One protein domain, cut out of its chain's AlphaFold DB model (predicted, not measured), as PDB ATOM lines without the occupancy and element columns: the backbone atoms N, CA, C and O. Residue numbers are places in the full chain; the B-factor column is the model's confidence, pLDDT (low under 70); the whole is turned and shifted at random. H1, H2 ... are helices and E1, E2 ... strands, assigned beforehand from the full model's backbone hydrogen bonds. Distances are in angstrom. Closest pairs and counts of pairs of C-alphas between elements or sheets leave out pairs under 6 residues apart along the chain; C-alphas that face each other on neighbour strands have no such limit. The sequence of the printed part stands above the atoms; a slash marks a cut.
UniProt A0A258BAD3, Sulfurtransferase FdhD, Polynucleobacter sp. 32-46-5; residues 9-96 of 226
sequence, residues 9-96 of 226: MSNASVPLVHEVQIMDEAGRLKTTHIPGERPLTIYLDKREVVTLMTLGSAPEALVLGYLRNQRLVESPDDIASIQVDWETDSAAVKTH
ATOM      1  N   MET A   9     194.600 182.124 119.549       84.81
ATOM      2  CA  MET A   9     195.634 181.158 119.146       84.81
ATOM      3  C   MET A   9     196.302 181.571 117.830       84.81
ATOM      4  O   MET A   9     195.612 181.949 116.882       84.81
ATOM      5  N   SER A  10     197.628 181.429 117.747       73.50
ATOM      6  CA  SER A  10     198.409 181.701 116.525       73.50
ATOM      7  C   SER A  10     198.088 180.769 115.352       73.50
ATOM      8  O   SER A  10     198.279 181.155 114.202       73.50
ATOM      9  N   ASN A  11     197.595 179.554 115.624       76.62
ATOM     10  CA  ASN A  11     197.434 178.469 114.646       76.62
ATOM     11  C   ASN A  11     198.738 178.147 113.889       76.62
ATOM     12  O   ASN A  11     198.730 177.883 112.684       76.62
ATOM     13  N   ALA A  12     199.870 178.189 114.590       69.50
ATOM     14  CA  ALA A  12     201.176 177.942 114.005       69.50
ATOM     15  C   ALA A  12     201.374 176.437 113.762       69.50
ATOM     16  O   ALA A  12     201.128 175.608 114.633       69.50
ATOM     17  N   SER A  13     201.880 176.062 112.588       69.50
ATOM     18  CA  SER A  13     202.273 174.680 112.289       69.50
ATOM     19  C   SER A  13     203.524 174.659 111.419       69.50
ATOM     20  O   SER A  13     203.819 175.625 110.715       69.50
ATOM     21  N   VAL A  14     204.268 173.559 111.484       69.25
ATOM     22  CA  VAL A  14     205.524 173.359 110.747       69.25
ATOM     23  C   VAL A  14     205.513 172.016 110.020       69.25
ATOM     24  O   VAL A  14     204.768 171.112 110.410       69.25
ATOM     25  N   PRO A  15     206.330 171.851 108.960       71.69
ATOM     26  CA  PRO A  15     206.466 170.569 108.283       71.69
ATOM     27  C   PRO A  15     206.845 169.459 109.270       71.69
ATOM     28  O   PRO A  15     207.844 169.560 109.980       71.69
ATOM     29  N   LEU A  16     206.043 168.393 109.293       64.81
ATOM     30  CA  LEU A  16     206.203 167.270 110.229       64.81
ATOM     31  C   LEU A  16     207.363 166.351 109.863       64.81
ATOM     32  O   LEU A  16     207.800 165.548 110.685       64.81
ATOM     33  N   VAL A  17     207.814 166.431 108.613       63.28
ATOM     34  CA  VAL A  17     208.834 165.564 108.047       63.28
ATOM     35  C   VAL A  17     209.865 166.375 107.274       63.28
ATOM     36  O   VAL A  17     209.529 167.351 106.605       63.28
ATOM     37  N   HIS A  18     211.115 165.931 107.345       67.75
ATOM     38  CA  HIS A  18     212.233 166.444 106.569       67.75
ATOM     39  C   HIS A  18     212.660 165.413 105.534       67.75
ATOM     40  O   HIS A  18     212.693 164.210 105.807       67.75
ATOM     41  N   GLU A  19     212.997 165.899 104.347       79.50
ATOM     42  CA  GLU A  19     213.580 165.079 103.299       79.50
ATOM     43  C   GLU A  19     215.056 164.795 103.616       79.50
ATOM     44  O   GLU A  19     215.823 165.713 103.910       79.50
ATOM     45  N   VAL A  20     215.458 163.525 103.558       72.25
ATOM     46  CA  VAL A  20     216.845 163.095 103.767       72.25
ATOM     47  C   VAL A  20     217.261 162.054 102.733       72.25
ATOM     48  O   VAL A  20     216.456 161.233 102.284       72.25
ATOM     49  N   GLN A  21     218.545 162.063 102.374       83.62
ATOM     50  CA  GLN A  21     219.146 161.020 101.545       83.62
ATOM     51  C   GLN A  21     219.651 159.871 102.422       83.62
ATOM     52  O   GLN A  21     220.367 160.084 103.398       83.62
ATOM     53  N   ILE A  22     219.279 158.650 102.053       82.00
ATOM     54  CA  ILE A  22     219.693 157.400 102.692       82.00
ATOM     55  C   ILE A  22     220.287 156.453 101.647       82.00
ATOM     56  O   ILE A  22     220.020 156.587 100.455       82.00
ATOM     57  N   MET A  23     221.076 155.480 102.092       83.19
ATOM     58  CA  MET A  23     221.606 154.409 101.248       83.19
ATOM     59  C   MET A  23     220.937 153.086 101.629       83.19
ATOM     60  O   MET A  23     220.813 152.790 102.817       83.19
ATOM     61  N   ASP A  24     220.481 152.321 100.640       82.94
ATOM     62  CA  ASP A  24     219.849 151.015 100.859       82.94
ATOM     63  C   ASP A  24     220.867 149.862 100.967       82.94
ATOM     64  O   ASP A  24     222.079 150.055 100.846       82.94
ATOM     65  N   GLU A  25     220.378 148.640 101.200       80.44
ATOM     66  CA  GLU A  25     221.201 147.434 101.367       80.44
ATOM     67  C   GLU A  25     222.005 147.046 100.118       80.44
ATOM     68  O   GLU A  25     222.982 146.304 100.218       80.44
ATOM     69  N   ALA A  26     221.612 147.551  98.947       86.44
ATOM     70  CA  ALA A  26     222.292 147.344  97.675       86.44
ATOM     71  C   ALA A  26     223.275 148.484  97.338       86.44
ATOM     72  O   ALA A  26     223.863 148.483  96.255       86.44
ATOM     73  N   GLY A  27     223.453 149.460  98.238       80.69
ATOM     74  CA  GLY A  27     224.349 150.603  98.053       80.69
ATOM     75  C   GLY A  27     223.771 151.732  97.193       80.69
ATOM     76  O   GLY A  27     224.519 152.595  96.736       80.69
ATOM     77  N   ARG A  28     222.456 151.747  96.936       91.88
ATOM     78  CA  ARG A  28     221.802 152.789  96.126       91.88
ATOM     79  C   ARG A  28     221.355 153.946  97.011       91.88
ATOM     80  O   ARG A  28     220.784 153.732  98.077       91.88
ATOM     81  N   LEU A  29     221.560 155.174  96.539       87.25
ATOM     82  CA  LEU A  29     221.026 156.368  97.193       87.25
ATOM     83  C   LEU A  29     219.523 156.502  96.919       87.25
ATOM     84  O   LEU A  29     219.073 156.386  95.779       87.25
ATOM     85  N   LYS A  30     218.753 156.779  97.970       87.44
ATOM     86  CA  LYS A  30     217.310 157.008  97.932       87.44
ATOM     87  C   LYS A  30     216.934 158.168  98.846       87.44
ATOM     88  O   LYS A  30     217.478 158.322  99.934       87.44
ATOM     89  N   THR A  31     215.932 158.930  98.437       88.31
ATOM     90  CA  THR A  31     215.293 159.940  99.277       88.31
ATOM     91  C   THR A  31     214.192 159.319 100.143       88.31
ATOM     92  O   THR A  31     213.354 158.555  99.653       88.31
ATOM     93  N   THR A  32     214.173 159.653 101.432       81.56
ATOM     94  CA  THR A  32     213.082 159.318 102.357       81.56
ATOM     95  C   THR A  32     212.691 160.533 103.195       81.56
ATOM     96  O   THR A  32     213.424 161.514 103.264       81.56
ATOM     97  N   HIS A  33     211.532 160.458 103.842       76.31
ATOM     98  CA  HIS A  33     211.041 161.479 104.761       76.31
ATOM     99  C   HIS A  33     211.180 160.973 106.195       76.31
ATOM    100  O   HIS A  33     210.719 159.871 106.500       76.31
ATOM    101  N   ILE A  34     211.803 161.763 107.066       67.44
ATOM    102  CA  ILE A  34     211.932 161.454 108.495       67.44
ATOM    103  C   ILE A  34     211.183 162.494 109.331       67.44
ATOM    104  O   ILE A  34     211.231 163.673 108.988       67.44
ATOM    105  N   PRO A  35     210.485 162.104 110.412       59.94
ATOM    106  CA  PRO A  35     209.852 163.064 111.306       59.94
ATOM    107  C   PRO A  35     210.865 164.040 111.915       59.94
ATOM    108  O   PRO A  35     211.932 163.624 112.364       59.94
ATOM    109  N   GLY A  36     210.524 165.328 111.924       63.06
ATOM    110  CA  GLY A  36     211.344 166.387 112.510       63.06
ATOM    111  C   GLY A  36     210.947 166.686 113.941       63.06
ATOM    112  O   GLY A  36     209.955 167.376 114.161       63.06
ATOM    113  N   GLU A  37     211.705 166.178 114.907       64.88
ATOM    114  CA  GLU A  37     211.530 166.556 116.308       64.88
ATOM    115  C   GLU A  37     212.204 167.908 116.570       64.88
ATOM    116  O   GLU A  37     213.337 168.141 116.148       64.88
ATOM    117  N   ARG A  38     211.502 168.805 117.258       72.50
ATOM    118  CA  ARG A  38     211.971 170.153 117.589       72.50
ATOM    119  C   ARG A  38     211.594 170.535 119.019       72.50
ATOM    120  O   ARG A  38     210.585 170.026 119.527       72.50
ATOM    121  N   PRO A  39     212.382 171.399 119.675       71.19
ATOM    122  CA  PRO A  39     212.019 171.939 120.973       71.19
ATOM    123  C   PRO A  39     210.847 172.928 120.849       71.19
ATOM    124  O   PRO A  39     210.634 173.545 119.810       71.19
ATOM    125  N   LEU A  40     210.074 173.065 121.921       81.31
ATOM    126  CA  LEU A  40     209.060 174.097 122.100       81.31
ATOM    127  C   LEU A  40     209.054 174.532 123.567       81.31
ATOM    128  O   LEU A  40     208.590 173.791 124.439       81.31
ATOM    129  N   THR A  41     209.576 175.725 123.832       80.31
ATOM    130  CA  THR A  41     209.711 176.312 125.168       80.31
ATOM    131  C   THR A  41     208.469 177.109 125.539       80.31
ATOM    132  O   THR A  41     208.180 178.147 124.953       80.31
ATOM    133  N   ILE A  42     207.712 176.630 126.518       86.00
ATOM    134  CA  ILE A  42     206.493 177.254 127.019       86.00
ATOM    135  C   ILE A  42     206.856 178.324 128.046       86.00
ATOM    136  O   ILE A  42     207.465 178.026 129.072       86.00
ATOM    137  N   TYR A  43     206.401 179.547 127.800       84.94
ATOM    138  CA  TYR A  43     206.441 180.663 128.730       84.94
ATOM    139  C   TYR A  43     205.029 180.961 129.220       84.94
ATOM    140  O   TYR A  43     204.147 181.237 128.414       84.94
ATOM    141  N   LEU A  44     204.807 180.962 130.529       88.75
ATOM    142  CA  LEU A  44     203.544 181.349 131.148       88.75
ATOM    143  C   LEU A  44     203.732 182.678 131.873       88.75
ATOM    144  O   LEU A  44     204.571 182.788 132.764       88.75
ATOM    145  N   ASP A  45     203.000 183.711 131.454       88.31
ATOM    146  CA  ASP A  45     203.112 185.074 131.990       88.31
ATOM    147  C   ASP A  45     204.571 185.577 132.056       88.31
ATOM    148  O   ASP A  45     205.007 186.186 133.035       88.31
ATOM    149  N   LYS A  46     205.323 185.348 130.966       83.56
ATOM    150  CA  LYS A  46     206.750 185.704 130.772       83.56
ATOM    151  C   LYS A  46     207.758 184.891 131.590       83.56
ATOM    152  O   LYS A  46     208.942 185.213 131.565       83.56
ATOM    153  N   ARG A  47     207.320 183.857 132.303       79.12
ATOM    154  CA  ARG A  47     208.206 182.931 133.011       79.12
ATOM    155  C   ARG A  47     208.314 181.640 132.224       79.12
ATOM    156  O   ARG A  47     207.299 181.106 131.787       79.12
ATOM    157  N   GLU A  48     209.531 181.161 132.027       79.75
ATOM    158  CA  GLU A  48     209.764 179.864 131.402       79.75
ATOM    159  C   GLU A  48     209.197 178.747 132.289       79.75
ATOM    160  O   GLU A  48     209.380 178.762 133.505       79.75
ATOM    161  N   VAL A  49     208.478 177.803 131.683       79.69
ATOM    162  CA  VAL A  49     207.847 176.673 132.378       79.69
ATOM    163  C   VAL A  49     208.528 175.363 132.017       79.69
ATOM    164  O   VAL A  49     208.830 174.562 132.897       79.69
ATOM    165  N   VAL A  50     208.685 175.098 130.717       74.19
ATOM    166  CA  VAL A  50     209.177 173.817 130.194       74.19
ATOM    167  C   VAL A  50     209.579 173.959 128.725       74.19
ATOM    168  O   VAL A  50     208.948 174.708 127.992       74.19
ATOM    169  N   THR A  51     210.520 173.151 128.253       75.44
ATOM    170  CA  THR A  51     210.807 172.883 126.847       75.44
ATOM    171  C   THR A  51     210.378 171.455 126.551       75.44
ATOM    172  O   THR A  51     210.905 170.491 127.112       75.44
ATOM    173  N   LEU A  52     209.374 171.311 125.693       79.00
ATOM    174  CA  LEU A  52     208.881 170.022 125.221       79.00
ATOM    175  C   LEU A  52     209.514 169.697 123.874       79.00
ATOM    176  O   LEU A  52     209.692 170.584 123.050       79.00
ATOM    177  N   MET A  53     209.780 168.421 123.615       78.00
ATOM    178  CA  MET A  53     210.082 167.966 122.258       78.00
ATOM    179  C   MET A  53     208.777 167.608 121.539       78.00
ATOM    180  O   MET A  53     207.899 166.957 122.116       78.00
ATOM    181  N   THR A  54     208.615 168.064 120.300       74.25
ATOM    182  CA  THR A  54     207.383 167.894 119.519       74.25
ATOM    183  C   THR A  54     207.668 167.827 118.021       74.25
ATOM    184  O   THR A  54     208.701 168.290 117.556       74.25
ATOM    185  N   LEU A  55     206.727 167.276 117.248       73.19
ATOM    186  CA  LEU A  55     206.726 167.389 115.783       73.19
ATOM    187  C   LEU A  55     206.149 168.730 115.295       73.19
ATOM    188  O   LEU A  55     206.322 169.087 114.137       73.19
ATOM    189  N   GLY A  56     205.433 169.459 116.160       76.62
ATOM    190  CA  GLY A  56     204.853 170.767 115.833       76.62
ATOM    191  C   GLY A  56     203.549 170.734 115.022       76.62
ATOM    192  O   GLY A  56     203.200 171.734 114.400       76.62
ATOM    193  N   SER A  57     202.808 169.617 115.035       77.31
ATOM    194  CA  SER A  57     201.520 169.488 114.324       77.31
ATOM    195  C   SER A  57     200.382 170.313 114.926       77.31
ATOM    196  O   SER A  57     199.543 170.822 114.191       77.31
ATOM    197  N   ALA A  58     200.329 170.401 116.254       80.50
ATOM    198  CA  ALA A  58     199.302 171.131 116.994       80.50
ATOM    199  C   ALA A  58     199.912 171.721 118.280       80.50
ATOM    200  O   ALA A  58     199.618 171.243 119.383       80.50
ATOM    201  N   PRO A  59     200.833 172.690 118.158       82.81
ATOM    202  CA  PRO A  59     201.614 173.175 119.289       82.81
ATOM    203  C   PRO A  59     200.749 173.897 120.331       82.81
ATOM    204  O   PRO A  59     200.952 173.675 121.520       82.81
ATOM    205  N   GLU A  60     199.717 174.652 119.946       86.06
ATOM    206  CA  GLU A  60     198.819 175.312 120.906       86.06
ATOM    207  C   GLU A  60     197.981 174.302 121.699       86.06
ATOM    208  O   GLU A  60     197.787 174.460 122.904       86.06
ATOM    209  N   ALA A  61     197.530 173.219 121.056       81.88
ATOM    210  CA  ALA A  61     196.820 172.136 121.736       81.88
ATOM    211  C   ALA A  61     197.747 171.349 122.677       81.88
ATOM    212  O   ALA A  61     197.327 170.951 123.766       81.88
ATOM    213  N   LEU A  62     199.011 171.151 122.282       79.75
ATOM    214  CA  LEU A  62     200.047 170.576 123.139       79.75
ATOM    215  C   LEU A  62     200.282 171.450 124.378       79.75
ATOM    216  O   LEU A  62     200.295 170.923 125.489       79.75
ATOM    217  N   VAL A  63     200.414 172.766 124.195       87.56
ATOM    218  CA  VAL A  63     200.592 173.745 125.279       87.56
ATOM    219  C   VAL A  63     199.384 173.735 126.214       87.56
ATOM    220  O   VAL A  63     199.543 173.526 127.415       87.56
ATOM    221  N   LEU A  64     198.167 173.860 125.679       85.38
ATOM    222  CA  LEU A  64     196.929 173.816 126.463       85.38
ATOM    223  C   LEU A  64     196.793 172.497 127.243       85.38
ATOM    224  O   LEU A  64     196.466 172.491 128.432       85.38
ATOM    225  N   GLY A  65     197.083 171.372 126.586       80.50
ATOM    226  CA  GLY A  65     197.081 170.050 127.202       80.50
ATOM    227  C   GLY A  65     198.124 169.918 128.312       80.50
ATOM    228  O   GLY A  65     197.824 169.346 129.361       80.50
ATOM    229  N   TYR A  66     199.323 170.472 128.117       83.62
ATOM    230  CA  TYR A  66     200.370 170.505 129.135       83.62
ATOM    231  C   TYR A  66     199.920 171.299 130.367       83.62
ATOM    232  O   TYR A  66     199.938 170.748 131.467       83.62
ATOM    233  N   LEU A  67     199.434 172.534 130.189       84.06
ATOM    234  CA  LEU A  67     198.976 173.396 131.289       84.06
ATOM    235  C   LEU A  67     197.876 172.732 132.126       84.06
ATOM    236  O   LEU A  67     197.962 172.706 133.355       84.06
ATOM    237  N   ARG A  68     196.884 172.121 131.464       81.56
ATOM    238  CA  ARG A  68     195.817 171.354 132.124       81.56
ATOM    239  C   ARG A  68     196.376 170.172 132.916       81.56
ATOM    240  O   ARG A  68     195.994 169.953 134.062       81.56
ATOM    241  N   ASN A  69     197.257 169.382 132.306       75.50
ATOM    242  CA  ASN A  69     197.768 168.155 132.918       75.50
ATOM    243  C   ASN A  69     198.698 168.433 134.104       75.50
ATOM    244  O   ASN A  69     198.688 167.667 135.065       75.50
ATOM    245  N   GLN A  70     199.452 169.534 134.057       75.50
ATOM    246  CA  GLN A  70     200.277 169.998 135.173       75.50
ATOM    247  C   GLN A  70     199.491 170.786 136.225       75.50
ATOM    248  O   GLN A  70     200.066 171.191 137.229       75.50
ATOM    249  N   ARG A  71     198.176 170.979 136.025       77.75
ATOM    250  CA  ARG A  71     197.308 171.784 136.901       77.75
ATOM    251  C   ARG A  71     197.824 173.216 137.086       77.75
ATOM    252  O   ARG A  71     197.613 173.816 138.131       77.75
ATOM    253  N   LEU A  72     198.490 173.747 136.060       79.31
ATOM    254  CA  LEU A  72     198.920 175.145 136.018       79.31
ATOM    255  C   LEU A  72     197.736 176.063 135.701       79.31
ATOM    256  O   LEU A  72     197.787 177.248 135.983       79.31
ATOM    257  N   VAL A  73     196.667 175.524 135.114       79.62
ATOM    258  CA  VAL A  73     195.437 176.258 134.821       79.62
ATOM    259  C   VAL A  73     194.234 175.391 135.198       79.62
ATOM    260  O   VAL A  73     194.213 174.198 134.884       79.62
ATOM    261  N   GLU A  74     193.240 175.980 135.869       79.62
ATOM    262  CA  GLU A  74     192.013 175.289 136.292       79.62
ATOM    263  C   GLU A  74     190.965 175.258 135.175       79.62
ATOM    264  O   GLU A  74     190.328 174.222 134.954       79.62
ATOM    265  N   SER A  75     190.820 176.365 134.440       84.12
ATOM    266  CA  SER A  75     189.894 176.497 133.318       84.12
ATOM    267  C   SER A  75     190.582 177.053 132.067       84.12
ATOM    268  O   SER A  75     191.359 178.000 132.164       84.12
ATOM    269  N   PRO A  76     190.253 176.567 130.855       82.50
ATOM    270  CA  PRO A  76     190.670 177.226 129.616       82.50
ATOM    271  C   PRO A  76     190.300 178.719 129.564       82.50
ATOM    272  O   PRO A  76     191.019 179.491 128.939       82.50
ATOM    273  N   ASP A  77     189.230 179.133 130.255       85.69
ATOM    274  CA  ASP A  77     188.798 180.537 130.353       85.69
ATOM    275  C   ASP A  77     189.761 181.433 131.146       85.69
ATOM    276  O   ASP A  77     189.630 182.655 131.111       85.69
ATOM    277  N   ASP A  78     190.734 180.858 131.857       85.75
ATOM    278  CA  ASP A  78     191.775 181.620 132.549       85.75
ATOM    279  C   ASP A  78     192.883 182.084 131.585       85.75
ATOM    280  O   ASP A  78     193.684 182.957 131.930       85.75
ATOM    281  N   ILE A  79     192.937 181.516 130.375       89.19
ATOM    282  CA  ILE A  79     193.964 181.784 129.367       89.19
ATOM    283  C   ILE A  79     193.455 182.852 128.399       89.19
ATOM    284  O   ILE A  79     192.491 182.642 127.672       89.19
ATOM    285  N   ALA A  80     194.162 183.976 128.337       90.81
ATOM    286  CA  ALA A  80     193.889 185.041 127.380       90.81
ATOM    287  C   ALA A  80     194.406 184.694 125.974       90.81
ATOM    288  O   ALA A  80     193.723 184.936 124.981       90.81
ATOM    289  N   SER A  81     195.618 184.134 125.873       91.94
ATOM    290  CA  SER A  81     196.222 183.799 124.578       91.94
ATOM    291  C   SER A  81     197.286 182.708 124.675       91.94
ATOM    292  O   SER A  81     198.012 182.651 125.670       91.94
ATOM    293  N   ILE A  82     197.440 181.925 123.603       93.75
ATOM    294  CA  ILE A  82     198.577 181.022 123.358       93.75
ATOM    295  C   ILE A  82     199.179 181.386 121.998       93.75
ATOM    296  O   ILE A  82     198.520 181.248 120.970       93.75
ATOM    297  N   GLN A  83     200.424 181.850 121.992       94.62
ATOM    298  CA  GLN A  83     201.131 182.291 120.789       94.62
ATOM    299  C   GLN A  83     202.388 181.448 120.609       94.62
ATOM    300  O   GLN A  83     203.243 181.443 121.490       94.62
ATOM    301  N   VAL A  84     202.492 180.726 119.500       91.69
ATOM    302  CA  VAL A  84     203.635 179.870 119.168       91.69
ATOM    303  C   VAL A  84     204.479 180.555 118.104       91.69
ATOM    304  O   VAL A  84     203.979 180.917 117.040       91.69
ATOM    305  N   ASP A  85     205.766 180.687 118.393       88.44
ATOM    306  CA  ASP A  85     206.777 181.230 117.500       88.44
ATOM    307  C   ASP A  85     207.851 180.171 117.230       88.44
ATOM    308  O   ASP A  85     208.599 179.759 118.117       88.44
ATOM    309  N   TRP A  86     207.916 179.727 115.977       83.75
ATOM    310  CA  TRP A  86     208.876 178.728 115.518       83.75
ATOM    311  C   TRP A  86     210.234 179.311 115.112       83.75
ATOM    312  O   TRP A  86     211.146 178.536 114.844       83.75
ATOM    313  N   GLU A  87     210.403 180.636 115.054       79.38
ATOM    314  CA  GLU A  87     211.735 181.238 114.887       79.38
ATOM    315  C   GLU A  87     212.532 181.186 116.196       79.38
ATOM    316  O   GLU A  87     213.756 181.062 116.182       79.38
ATOM    317  N   THR A  88     211.828 181.252 117.328       78.75
ATOM    318  CA  THR A  88     212.401 181.214 118.682       78.75
ATOM    319  C   THR A  88     212.140 179.904 119.425       78.75
ATOM    320  O   THR A  88     212.499 179.790 120.597       78.75
ATOM    321  N   ASP A  89     211.516 178.924 118.764       81.44
ATOM    322  CA  ASP A  89     211.088 177.647 119.347       81.44
ATOM    323  C   ASP A  89     210.329 177.832 120.676       81.44
ATOM    324  O   ASP A  89     210.591 177.148 121.671       81.44
ATOM    325  N   SER A  90     209.396 178.789 120.721       83.56
ATOM    326  CA  SER A  90     208.723 179.202 121.953       83.56
ATOM    327  C   SER A  90     207.197 179.274 121.841       83.56
ATOM    328  O   SER A  90     206.626 179.453 120.771       83.56
ATOM    329  N   ALA A  91     206.515 179.112 122.975       91.31
ATOM    330  CA  ALA A  91     205.077 179.289 123.123       91.31
ATOM    331  C   ALA A  91     204.786 180.229 124.295       91.31
ATOM    332  O   ALA A  91     204.940 179.848 125.453       91.31
ATOM    333  N   ALA A  92     204.338 181.449 124.013       92.62
ATOM    334  CA  ALA A  92     203.942 182.422 125.019       92.62
ATOM    335  C   ALA A  92     202.459 182.270 125.381       92.62
ATOM    336  O   ALA A  92     201.566 182.424 124.548       92.62
ATOM    337  N   VAL A  93     202.200 182.011 126.656       93.50
ATOM    338  CA  VAL A  93     200.872 181.892 127.249       93.50
ATOM    339  C   VAL A  93     200.640 183.083 128.164       93.50
ATOM    340  O   VAL A  93     201.448 183.367 129.051       93.50
ATOM    341  N   LYS A  94     199.520 183.774 127.961       92.19
ATOM    342  CA  LYS A  94     199.082 184.884 128.809       92.19
ATOM    343  C   LYS A  94     197.808 184.490 129.535       92.19
ATOM    344  O   LYS A  94     196.865 184.043 128.886       92.19
ATOM    345  N   THR A  95     197.757 184.688 130.845       90.12
ATOM    346  CA  THR A  95     196.548 184.456 131.648       90.12
ATOM    347  C   THR A  95     195.790 185.761 131.919       90.12
ATOM    348  O   THR A  95     196.344 186.861 131.832       90.12
ATOM    349  N   HIS A  96     194.495 185.668 132.233       85.12
ATOM    350  CA  HIS A  96     193.685 186.815 132.669       85.12
ATOM    351  C   HIS A  96     193.997 187.251 134.107       85.12
ATOM    352  O   HIS A  96     193.795 188.414 134.467       85.12
TER     353      HIS A  96
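Overview. This is residues 9 to 96 of the 226 residues of the protein "Sulfurtransferase FdhD" of Polynucleobacter sp. 32-46-5 (UniProt A0A258BAD3). A small sheet of four strands, E4, E3, E6 and E5, curls round one helix, H1, and makes a body at one end; from it the two-stranded hairpin of E1 and E2 reaches away as a long arm. E2 runs on into E3, which joins arm to body, and the arm of E1 and E2 lies at one end of the longest axis, with the body at the other. The printed part has 88 residues, with six named strands and one named helix in the order E1 E2 E3 E4 H1 E5 E6, class mixed, helices and strands; the body's sheet is mixed, the arm's antiparallel. The whole is loose, with a radius of gyration of the C-alphas of 16.9 A and spans of 59 by 23 by 19 A.

Arrangement. Start with E1, residues 17 to 23, and E2, residues 29 to 35, an antiparallel hairpin at 148 degrees; look at N 20 and O 32, 2.9 A apart and within hydrogen-bond range. E2 runs on at 17 degrees, across a break of 2 residues, into E3, residues 38 to 44. E3 forms a hairpin with E4, residues 47 to 54, antiparallel at 154 degrees, with N 42 and O 50 at 2.7 A. On the other side of E3 is E6, residues 90 to 95, parallel at 22 degrees, with N 93 and O 43 at 2.7 A. E6 forms a hairpin with E5, residues 79 to 85, antiparallel at 168 degrees, with N 92 and O 83 at 2.8 A. This twisted sheet runs E4 E3 E6 E5, with E4 and E5 as edge strands. H1, residues 59 to 69, is on one face of it, giving two layers, and the closest C-alphas of H1 and E5 are those of Glu 60 and Ile 82, 6.2 A apart. E4, H1 and E5 form a split strand-helix-strand unit, two strands running the same way with E3 and E6 between them, and its crossover is right-handed. Every O i to N i+4 pair of H1 is within hydrogen-bond range. E1 and H1 are apart, as are E2 and H1.

Along the chain. Find C-alpha 17 at (208.834, 165.564, 108.047), where E1 begins; it runs 18.3 A. E2 runs 19.2 A, E3 19.5 A and E4 20.2 A. H1 begins at C-alpha 59, (201.614, 173.175, 119.289), and runs 15.0 A. E5 runs 17.5 A, and E6 16.4 A to C-alpha 95 at (196.548, 184.456, 131.648).

Size, cuts and confidence. The C-alphas of Ala 26 and His 96, the two farthest apart, are 60.0 A apart. The printed part has no cut and no long link. The model's pLDDT is under 70 at residues 12 to 14, 16 to 18 and 34 to 37.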